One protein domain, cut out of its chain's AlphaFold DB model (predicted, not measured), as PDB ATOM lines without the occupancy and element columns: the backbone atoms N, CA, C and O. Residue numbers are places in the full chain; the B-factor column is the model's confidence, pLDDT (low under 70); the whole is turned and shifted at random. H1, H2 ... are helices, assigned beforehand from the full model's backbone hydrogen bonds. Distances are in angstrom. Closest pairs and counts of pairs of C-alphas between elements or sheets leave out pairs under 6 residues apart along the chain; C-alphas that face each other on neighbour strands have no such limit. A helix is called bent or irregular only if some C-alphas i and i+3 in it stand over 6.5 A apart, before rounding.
ATOM      1  N   ASP A   3     268.835 257.941 233.752       44.84
ATOM      2  CA  ASP A   3     268.408 256.893 232.815       44.84
ATOM      3  C   ASP A   3     269.483 256.541 231.767       44.84
ATOM      4  O   ASP A   3     269.749 255.381 231.467       44.84
ATOM      5  N   THR A   4     270.244 257.533 231.301       51.09
ATOM      6  CA  THR A   4     271.287 257.315 230.289       51.09
ATOM      7  C   THR A   4     272.632 256.840 230.842       51.09
ATOM      8  O   THR A   4     273.451 256.348 230.071       51.09
ATOM      9  N   ARG A   5     272.905 256.960 232.153       53.66
ATOM     10  CA  ARG A   5     274.247 256.653 232.701       53.66
ATOM     11  C   ARG A   5     274.454 255.174 233.016       53.66
ATOM     12  O   ARG A   5     275.571 254.688 232.872       53.66
ATOM     13  N   PHE A   6     273.393 254.483 233.426       51.09
ATOM     14  CA  PHE A   6     273.411 253.051 233.754       51.09
ATOM     15  C   PHE A   6     272.553 252.198 232.804       51.09
ATOM     16  O   PHE A   6     272.713 250.978 232.766       51.09
ATOM     17  N   GLY A   7     271.668 252.826 232.016       54.34
ATOM     18  CA  GLY A   7     270.682 252.133 231.188       54.34
ATOM     19  C   GLY A   7     271.272 251.230 230.104       54.34
ATOM     20  O   GLY A   7     270.729 250.163 229.852       54.34
ATOM     21  N   SER A   8     272.407 251.565 229.482       60.84
ATOM     22  CA  SER A   8     272.935 250.716 228.400       60.84
ATOM     23  C   SER A   8     273.596 249.421 228.887       60.84
ATOM     24  O   SER A   8     273.556 248.431 228.166       60.84
ATOM     25  N   ILE A   9     274.171 249.405 230.094       64.06
ATOM     26  CA  ILE A   9     274.972 248.271 230.596       64.06
ATOM     27  C   ILE A   9     274.082 247.219 231.267       64.06
ATOM     28  O   ILE A   9     274.285 246.025 231.082       64.06
ATOM     29  N   TRP A  10     273.061 247.656 232.011       64.12
ATOM     30  CA  TRP A  10     272.244 246.765 232.840       64.12
ATOM     31  C   TRP A  10     270.734 246.924 232.631       64.12
ATOM     32  O   TRP A  10     269.966 246.474 233.477       64.12
ATOM     33  N   SER A  11     270.277 247.556 231.540       66.75
ATOM     34  CA  SER A  11     268.841 247.830 231.308       66.75
ATOM     35  C   SER A  11     267.946 246.624 231.562       66.75
ATOM     36  O   SER A  11     266.914 246.765 232.208       66.75
ATOM     37  N   GLN A  12     268.324 245.443 231.071       65.38
ATOM     38  CA  GLN A  12     267.511 244.236 231.229       65.38
ATOM     39  C   GLN A  12     267.461 243.746 232.686       65.38
ATOM     40  O   GLN A  12     266.392 243.377 233.169       65.38
ATOM     41  N   LEU A  13     268.576 243.823 233.418       68.88
ATOM     42  CA  LEU A  13     268.643 243.429 234.831       68.88
ATOM     43  C   LEU A  13     267.898 244.418 235.732       68.88
ATOM     44  O   LEU A  13     267.181 244.006 236.641       68.88
ATOM     45  N   TRP A  14     267.998 245.719 235.449       67.25
ATOM     46  CA  TRP A  14     267.231 246.740 236.164       67.25
ATOM     47  C   TRP A  14     265.730 246.624 235.895       67.25
ATOM     48  O   TRP A  14     264.946 246.776 236.826       67.25
ATOM     49  N   ARG A  15     265.312 246.273 234.670       65.88
ATOM     50  CA  ARG A  15     263.898 245.970 234.381       65.88
ATOM     51  C   ARG A  15     263.385 244.801 235.214       65.88
ATOM     52  O   ARG A  15     262.297 244.894 235.756       65.88
ATOM     53  N   HIS A  16     264.176 243.737 235.361       68.69
ATOM     54  CA  HIS A  16     263.802 242.612 236.217       68.69
ATOM     55  C   HIS A  16     263.776 242.998 237.707       68.69
ATOM     56  O   HIS A  16     262.907 242.560 238.454       68.69
ATOM     57  N   ARG A  17     264.716 243.833 238.166       66.62
ATOM     58  CA  ARG A  17     264.765 244.343 239.550       66.62
ATOM     59  C   ARG A  17     263.543 245.200 239.896       66.62
ATOM     60  O   ARG A  17     263.069 245.137 241.023       66.62
ATOM     61  N   PHE A  18     263.057 245.982 238.936       68.69
ATOM     62  CA  PHE A  18     261.868 246.827 239.057       68.69
ATOM     63  C   PHE A  18     260.614 246.176 238.464       68.69
ATOM     64  O   PHE A  18     259.676 246.889 238.108       68.69
ATOM     65  N   ASN A  19     260.601 244.845 238.319       67.56
ATOM     66  CA  ASN A  19     259.466 244.149 237.734       67.56
ATOM     67  C   ASN A  19     258.238 244.369 238.625       67.56
ATOM     68  O   ASN A  19     258.225 243.962 239.786       67.56
ATOM     69  N   ALA A  20     257.247 245.067 238.085       65.56
ATOM     70  CA  ALA A  20     256.029 245.435 238.780       65.56
ATOM     71  C   ALA A  20     254.836 245.163 237.871       65.56
ATOM     72  O   ALA A  20     254.918 245.353 236.656       65.56
ATOM     73  N   ASP A  21     253.721 244.765 238.476       67.12
ATOM     74  CA  ASP A  21     252.520 244.342 237.752       67.12
ATOM     75  C   ASP A  21     251.832 245.496 236.996       67.12
ATOM     76  O   ASP A  21     251.008 245.264 236.111       67.12
ATOM     77  N   SER A  22     252.179 246.752 237.308       68.69
ATOM     78  CA  SER A  22     251.677 247.947 236.628       68.69
ATOM     79  C   SER A  22     252.758 249.018 236.442       68.69
ATOM     80  O   SER A  22     253.727 249.105 237.202       68.69
ATOM     81  N   ALA A  23     252.571 249.885 235.441       70.00
ATOM     82  CA  ALA A  23     253.477 251.006 235.173       70.00
ATOM     83  C   ALA A  23     253.533 252.015 236.337       70.00
ATOM     84  O   ALA A  23     254.583 252.597 236.611       70.00
ATOM     85  N   GLU A  24     252.419 252.195 237.047       72.38
ATOM     86  CA  GLU A  24     252.312 253.060 238.226       72.38
ATOM     87  C   GLU A  24     253.127 252.502 239.398       72.38
ATOM     88  O   GLU A  24     253.873 253.240 240.044       72.38
ATOM     89  N   ALA A  25     253.061 251.185 239.623       72.38
ATOM     90  CA  ALA A  25     253.866 250.507 240.630       72.38
ATOM     91  C   ALA A  25     255.364 250.554 240.279       72.38
ATOM     92  O   ALA A  25     256.183 250.875 241.140       72.38
ATOM     93  N   ALA A  26     255.725 250.337 239.009       69.19
ATOM     94  CA  ALA A  26     257.107 250.469 238.539       69.19
ATOM     95  C   ALA A  26     257.656 251.889 238.774       69.19
ATOM     96  O   ALA A  26     258.784 252.057 239.243       69.19
ATOM     97  N   MET A  27     256.841 252.916 238.502       73.12
ATOM     98  CA  MET A  27     257.204 254.311 238.754       73.12
ATOM     99  C   MET A  27     257.380 254.589 240.253       73.12
ATOM    100  O   MET A  27     258.356 255.227 240.645       73.12
ATOM    101  N   GLY A  28     256.485 254.074 241.100       77.31
ATOM    102  CA  GLY A  28     256.590 254.199 242.555       77.31
ATOM    103  C   GLY A  28     257.882 253.593 243.113       77.31
ATOM    104  O   GLY A  28     258.582 254.244 243.891       77.31
ATOM    105  N   ILE A  29     258.248 252.386 242.665       76.69
ATOM    106  CA  ILE A  29     259.491 251.714 243.079       76.69
ATOM    107  C   ILE A  29     260.717 252.503 242.604       76.69
ATOM    108  O   ILE A  29     261.664 252.687 243.367       76.69
ATOM    109  N   TYR A  30     260.695 253.018 241.372       79.12
ATOM    110  CA  TYR A  30     261.783 253.835 240.839       79.12
ATOM    111  C   TYR A  30     262.000 255.121 241.647       79.12
ATOM    112  O   TYR A  30     263.137 255.448 241.985       79.12
ATOM    113  N   VAL A  31     260.925 255.833 242.000       81.88
ATOM    114  CA  VAL A  31     261.004 257.056 242.813       81.88
ATOM    115  C   VAL A  31     261.519 256.749 244.221       81.88
ATOM    116  O   VAL A  31     262.388 257.465 244.721       81.88
ATOM    117  N   ALA A  32     261.033 255.675 244.850       83.19
ATOM    118  CA  ALA A  32     261.510 255.245 246.164       83.19
ATOM    119  C   ALA A  32     263.005 254.889 246.139       83.19
ATOM    120  O   ALA A  32     263.764 255.351 246.989       83.19
ATOM    121  N   TRP A  33     263.441 254.153 245.116       85.38
ATOM    122  CA  TRP A  33     264.843 253.800 244.902       85.38
ATOM    123  C   TRP A  33     265.730 255.032 244.671       85.38
ATOM    124  O   TRP A  33     266.794 255.154 245.275       85.38
ATOM    125  N   GLN A  34     265.286 255.986 243.843       85.69
ATOM    126  CA  GLN A  34     266.012 257.243 243.635       85.69
ATOM    127  C   GLN A  34     266.179 258.025 244.935       85.69
ATOM    128  O   GLN A  34     267.247 258.588 245.174       85.69
ATOM    129  N   LYS A  35     265.126 258.066 245.755       88.00
ATOM    130  CA  LYS A  35     265.150 258.744 247.046       88.00
ATOM    131  C   LYS A  35     266.134 258.075 248.004       88.00
ATOM    132  O   LYS A  35     266.979 258.765 248.551       88.00
ATOM    133  N   GLU A  36     266.084 256.751 248.136       89.44
ATOM    134  CA  GLU A  36     267.010 255.986 248.982       89.44
ATOM    135  C   GLU A  36     268.478 256.256 248.610       89.44
ATOM    136  O   GLU A  36     269.311 256.527 249.474       89.44
ATOM    137  N   TRP A  37     268.792 256.251 247.312       90.81
ATOM    138  CA  TRP A  37     270.139 256.538 246.821       90.81
ATOM    139  C   TRP A  37     270.555 257.992 247.048       90.81
ATOM    140  O   TRP A  37     271.696 258.250 247.430       90.81
ATOM    141  N   ALA A  38     269.647 258.944 246.829       88.19
ATOM    142  CA  ALA A  38     269.911 260.357 247.080       88.19
ATOM    143  C   ALA A  38     270.165 260.629 248.571       88.19
ATOM    144  O   ALA A  38     271.138 261.306 248.906       88.19
ATOM    145  N   ASP A  39     269.342 260.055 249.451       89.12
ATOM    146  CA  ASP A  39     269.473 260.174 250.904       89.12
ATOM    147  C   ASP A  39     270.801 259.562 251.381       89.12
ATOM    148  O   ASP A  39     271.509 260.162 252.189       89.12
ATOM    149  N   ALA A  40     271.193 258.407 250.835       87.25
ATOM    150  CA  ALA A  40     272.470 257.773 251.149       87.25
ATOM    151  C   ALA A  40     273.679 258.596 250.677       87.25
ATOM    152  O   ALA A  40     274.644 258.753 251.421       87.25
ATOM    153  N   PHE A  41     273.629 259.168 249.470       88.56
ATOM    154  CA  PHE A  41     274.703 260.032 248.969       88.56
ATOM    155  C   PHE A  41     274.847 261.311 249.791       88.56
ATOM    156  O   PHE A  41     275.969 261.758 250.017       88.56
ATOM    157  N   ALA A  42     273.728 261.881 250.243       83.88
ATOM    158  CA  ALA A  42     273.733 263.035 251.131       83.88
ATOM    159  C   ALA A  42     274.301 262.677 252.513       83.88
ATOM    160  O   ALA A  42     275.115 263.423 253.046       83.88
ATOM    161  N   LYS A  43     273.910 261.523 253.070       82.75
ATOM    162  CA  LYS A  43     274.365 261.049 254.384       82.75
ATOM    163  C   LYS A  43     275.866 260.754 254.431       82.75
ATOM    164  O   LYS A  43     276.501 261.050 255.432       82.75
ATOM    165  N   GLU A  44     276.412 260.174 253.367       79.25
ATOM    166  CA  GLU A  44     277.842 259.848 253.241       79.25
ATOM    167  C   GLU A  44     278.673 261.014 252.666       79.25
ATOM    168  O   GLU A  44     279.852 260.840 252.361       79.25
ATOM    169  N   GLU A  45     278.061 262.191 252.470       81.31
ATOM    170  CA  GLU A  45     278.699 263.402 251.929       81.31
ATOM    171  C   GLU A  45     279.496 263.151 250.631       81.31
ATOM    172  O   GLU A  45     280.575 263.710 250.400       81.31
ATOM    173  N   LEU A  46     278.964 262.299 249.746       77.56
ATOM    174  CA  LEU A  46     279.680 261.887 248.542       77.56
ATOM    175  C   LEU A  46     279.842 263.039 247.545       77.56
ATOM    176  O   LEU A  46     278.892 263.645 247.047       77.56
ATOM    177  N   THR A  47     281.087 263.270 247.155       77.94
ATOM    178  CA  THR A  47     281.471 264.196 246.095       77.94
ATOM    179  C   THR A  47     281.202 263.608 244.709       77.94
ATOM    180  O   THR A  47     281.245 262.399 244.467       77.94
ATOM    181  N   VAL A  48     281.030 264.488 243.720       76.56
ATOM    182  CA  VAL A  48     280.853 264.086 242.313       76.56
ATOM    183  C   VAL A  48     282.037 263.255 241.792       76.56
ATOM    184  O   VAL A  48     281.852 262.394 240.931       76.56
ATOM    185  N   ALA A  49     283.253 263.492 242.294       67.69
ATOM    186  CA  ALA A  49     284.445 262.740 241.903       67.69
ATOM    187  C   ALA A  49     284.389 261.281 242.388       67.69
ATOM    188  O   ALA A  49     284.625 260.365 241.599       67.69
ATOM    189  N   GLN A  50     283.991 261.065 243.642       73.94
ATOM    190  CA  GLN A  50     283.785 259.737 244.229       73.94
ATOM    191  C   GLN A  50     282.702 258.951 243.489       73.94
ATOM    192  O   GLN A  50     282.910 257.801 243.111       73.94
ATOM    193  N   VAL A  51     281.583 259.605 243.167       83.38
ATOM    194  CA  VAL A  51     280.508 258.987 242.378       83.38
ATOM    195  C   VAL A  51     281.007 258.588 240.983       83.38
ATOM    196  O   VAL A  51     280.707 257.496 240.506       83.38
ATOM    197  N   LYS A  52     281.808 259.432 240.315       78.81
ATOM    198  CA  LYS A  52     282.410 259.100 239.008       78.81
ATOM    199  C   LYS A  52     283.363 257.906 239.091       78.81
ATOM    200  O   LYS A  52     283.345 257.063 238.195       78.81
ATOM    201  N   MET A  53     284.171 257.833 240.147       74.62
ATOM    202  CA  MET A  53     285.081 256.718 240.405       74.62
ATOM    203  C   MET A  53     284.301 255.416 240.617       74.62
ATOM    204  O   MET A  53     284.544 254.442 239.906       74.62
ATOM    205  N   ALA A  54     283.292 255.419 241.491       81.00
ATOM    206  CA  ALA A  54     282.426 254.265 241.718       81.00
ATOM    207  C   ALA A  54     281.743 253.796 240.424       81.00
ATOM    208  O   ALA A  54     281.766 252.606 240.109       81.00
ATOM    209  N   ILE A  55     281.230 254.723 239.603       83.94
ATOM    210  CA  ILE A  55     280.670 254.411 238.275       83.94
ATOM    211  C   ILE A  55     281.714 253.757 237.359       83.94
ATOM    212  O   ILE A  55     281.374 252.875 236.570       83.94
ATOM    213  N   HIS A  56     282.984 254.155 237.430       78.44
ATOM    214  CA  HIS A  56     284.034 253.497 236.658       78.44
ATOM    215  C   HIS A  56     284.257 252.047 237.114       78.44
ATOM    216  O   HIS A  56     284.343 251.161 236.265       78.44
ATOM    217  N   HIS A  57     284.289 251.785 238.424       75.69
ATOM    218  CA  HIS A  57     284.399 250.424 238.966       75.69
ATOM    219  C   HIS A  57     283.193 249.553 238.590       75.69
ATOM    220  O   HIS A  57     283.355 248.395 238.204       75.69
ATOM    221  N   CYS A  58     281.997 250.143 238.602       81.25
ATOM    222  CA  CYS A  58     280.745 249.524 238.177       81.25
ATOM    223  C   CYS A  58     280.816 248.950 236.752       81.25
ATOM    224  O   CYS A  58     280.327 247.853 236.516       81.25
ATOM    225  N   ARG A  59     281.486 249.633 235.810       76.38
ATOM    226  CA  ARG A  59     281.586 249.193 234.400       76.38
ATOM    227  C   ARG A  59     282.283 247.850 234.197       76.38
ATOM    228  O   ARG A  59     282.166 247.280 233.121       76.38
ATOM    229  N   ARG A  60     283.050 247.382 235.183       75.56
ATOM    230  CA  ARG A  60     283.787 246.113 235.109       75.56
ATOM    231  C   ARG A  60     283.020 244.946 235.732       75.56
ATOM    232  O   ARG A  60     283.539 243.838 235.741       75.56
ATOM    233  N   ARG A  61     281.828 245.191 236.287       75.62
ATOM    234  CA  ARG A  61     281.006 244.165 236.929       75.62
ATOM    235  C   ARG A  61     279.935 243.659 235.972       75.62
ATOM    236  O   ARG A  61     279.294 244.438 235.274       75.62
ATOM    237  N   GLU A  62     279.711 242.352 235.999       74.00
ATOM    238  CA  GLU A  62     278.632 241.708 235.243       74.00
ATOM    239  C   GLU A  62     277.258 242.062 235.829       74.00
ATOM    240  O   GLU A  62     276.306 242.307 235.091       74.00
ATOM    241  N   MET A  63     277.180 242.186 237.158       76.00
ATOM    242  CA  MET A  63     275.951 242.485 237.893       76.00
ATOM    243  C   MET A  63     275.917 243.936 238.401       76.00
ATOM    244  O   MET A  63     276.959 244.464 238.811       76.00
ATOM    245  N   PRO A  64     274.733 244.582 238.418       82.12
ATOM    246  CA  PRO A  64     274.579 245.911 238.995       82.12
ATOM    247  C   PRO A  64     274.860 245.868 240.508       82.12
ATOM    248  O   PRO A  64     274.403 244.940 241.179       82.12
ATOM    249  N   PRO A  65     275.593 246.850 241.061       85.12
ATOM    250  CA  PRO A  65     275.919 246.863 242.481       85.12
ATOM    251  C   PRO A  65     274.687 247.168 243.335       85.12
ATOM    252  O   PRO A  65     273.779 247.901 242.926       85.12
ATOM    253  N   THR A  66     274.696 246.659 244.561       86.50
ATOM    254  CA  THR A  66     273.778 247.125 245.605       86.50
ATOM    255  C   THR A  66     274.190 248.518 246.106       86.50
ATOM    256  O   THR A  66     275.313 248.965 245.872       86.50
ATOM    257  N   LEU A  67     273.289 249.232 246.794       85.44
ATOM    258  CA  LEU A  67     273.607 250.533 247.397       85.44
ATOM    259  C   LEU A  67     274.841 250.478 248.326       85.44
ATOM    260  O   LEU A  67     275.756 251.263 248.092       85.44
ATOM    261  N   PRO A  68     274.944 249.565 249.315       84.81
ATOM    262  CA  PRO A  68     276.130 249.495 250.174       84.81
ATOM    263  C   PRO A  68     277.413 249.183 249.393       84.81
ATOM    264  O   PRO A  68     278.426 249.838 249.612       84.81
ATOM    265  N   GLU A  69     277.364 248.276 248.411       84.12
ATOM    266  CA  GLU A  69     278.522 248.010 247.546       84.12
ATOM    267  C   GLU A  69     278.940 249.242 246.739       84.12
ATOM    268  O   GLU A  69     280.129 249.478 246.526       84.12
ATOM    269  N   PHE A  70     277.970 250.026 246.262       88.19
ATOM    270  CA  PHE A  70     278.251 251.265 245.554       88.19
ATOM    271  C   PHE A  70     278.918 252.289 246.469       88.19
ATOM    272  O   PHE A  70     279.893 252.916 246.059       88.19
ATOM    273  N   LEU A  71     278.418 252.441 247.696       83.69
ATOM    274  CA  LEU A  71     279.007 253.333 248.690       83.69
ATOM    275  C   LEU A  71     280.439 252.910 249.026       83.69
ATOM    276  O   LEU A  71     281.320 253.760 249.027       83.69
ATOM    277  N   ASP A  72     280.706 251.616 249.206       79.19
ATOM    278  CA  ASP A  72     282.064 251.115 249.450       79.19
ATOM    279  C   ASP A  72     283.020 251.414 248.289       79.19
ATOM    280  O   ASP A  72     284.161 251.808 248.512       79.19
ATOM    281  N   MET A  73     282.549 251.308 247.044       78.56
ATOM    282  CA  MET A  73     283.330 251.716 245.869       78.56
ATOM    283  C   MET A  73     283.491 253.236 245.746       78.56
ATOM    284  O   MET A  73     284.414 253.702 245.077       78.56
ATOM    285  N   ALA A  74     282.569 254.012 246.316       79.06
ATOM    286  CA  ALA A  74     282.592 255.469 246.298       79.06
ATOM    287  C   ALA A  74     283.393 256.061 247.460       79.06
ATOM    288  O   ALA A  74     283.767 257.234 247.386       79.06
ATOM    289  N   LYS A  75     283.673 255.288 248.514       69.88
ATOM    290  CA  LYS A  75     284.440 255.774 249.658       69.88
ATOM    291  C   LYS A  75     285.787 256.335 249.178       69.88
ATOM    292  O   LYS A  75     286.490 255.689 248.395       69.88
TER     293      LYS A  75
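This is residues 3 to 75 of the 199 residues of an uncharacterized protein of Chitinimonas arctica (UniProt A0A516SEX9). The long helix H2 makes one side of an open frame; the backbone folds back at both of its ends, to irregular H1 before it and to H3 and H4 after it, which pack together. The printed part has 73 residues with four named helices, H1 to H4, and no named strand: all helix, compact, radius of gyration of the C-alphas 12.9 A, spans 36 by 26 by 19 A.

Find C-alpha 3 at (268.408, 256.893, 232.815), where H1, residues 3 to 17, begins; it is irregular, with C-alphas 9 and 12 8.5 A apart. H2, residues 23 to 43, runs 30.1 A; H3, residues 48 to 58, 15.1 A; H4, residues 67 to 74, 10.3 A to (282.592, 255.469, 246.298).

H1 is apart from H2, H3 and H4. H2 and H4 are close but not clearly touching, their closest C-alphas, Trp 37 and Leu 67, 7.0 A apart. H3 and H4 touch, closest at C-alphas 54 and 74, 4.7 A, and are only just about perpendicular at 70.1 degrees. Every O i to N i+4 pair is within hydrogen-bond range in H2, H3 and H4, but 7 of 11 in H1.

The farthest C-alphas, Asp 21 and Ala 49, are 37.1 A apart. The printed part has no cut and no long link. Look for pLDDT under 70 at residues 3 to 22, 26, 49 and 75.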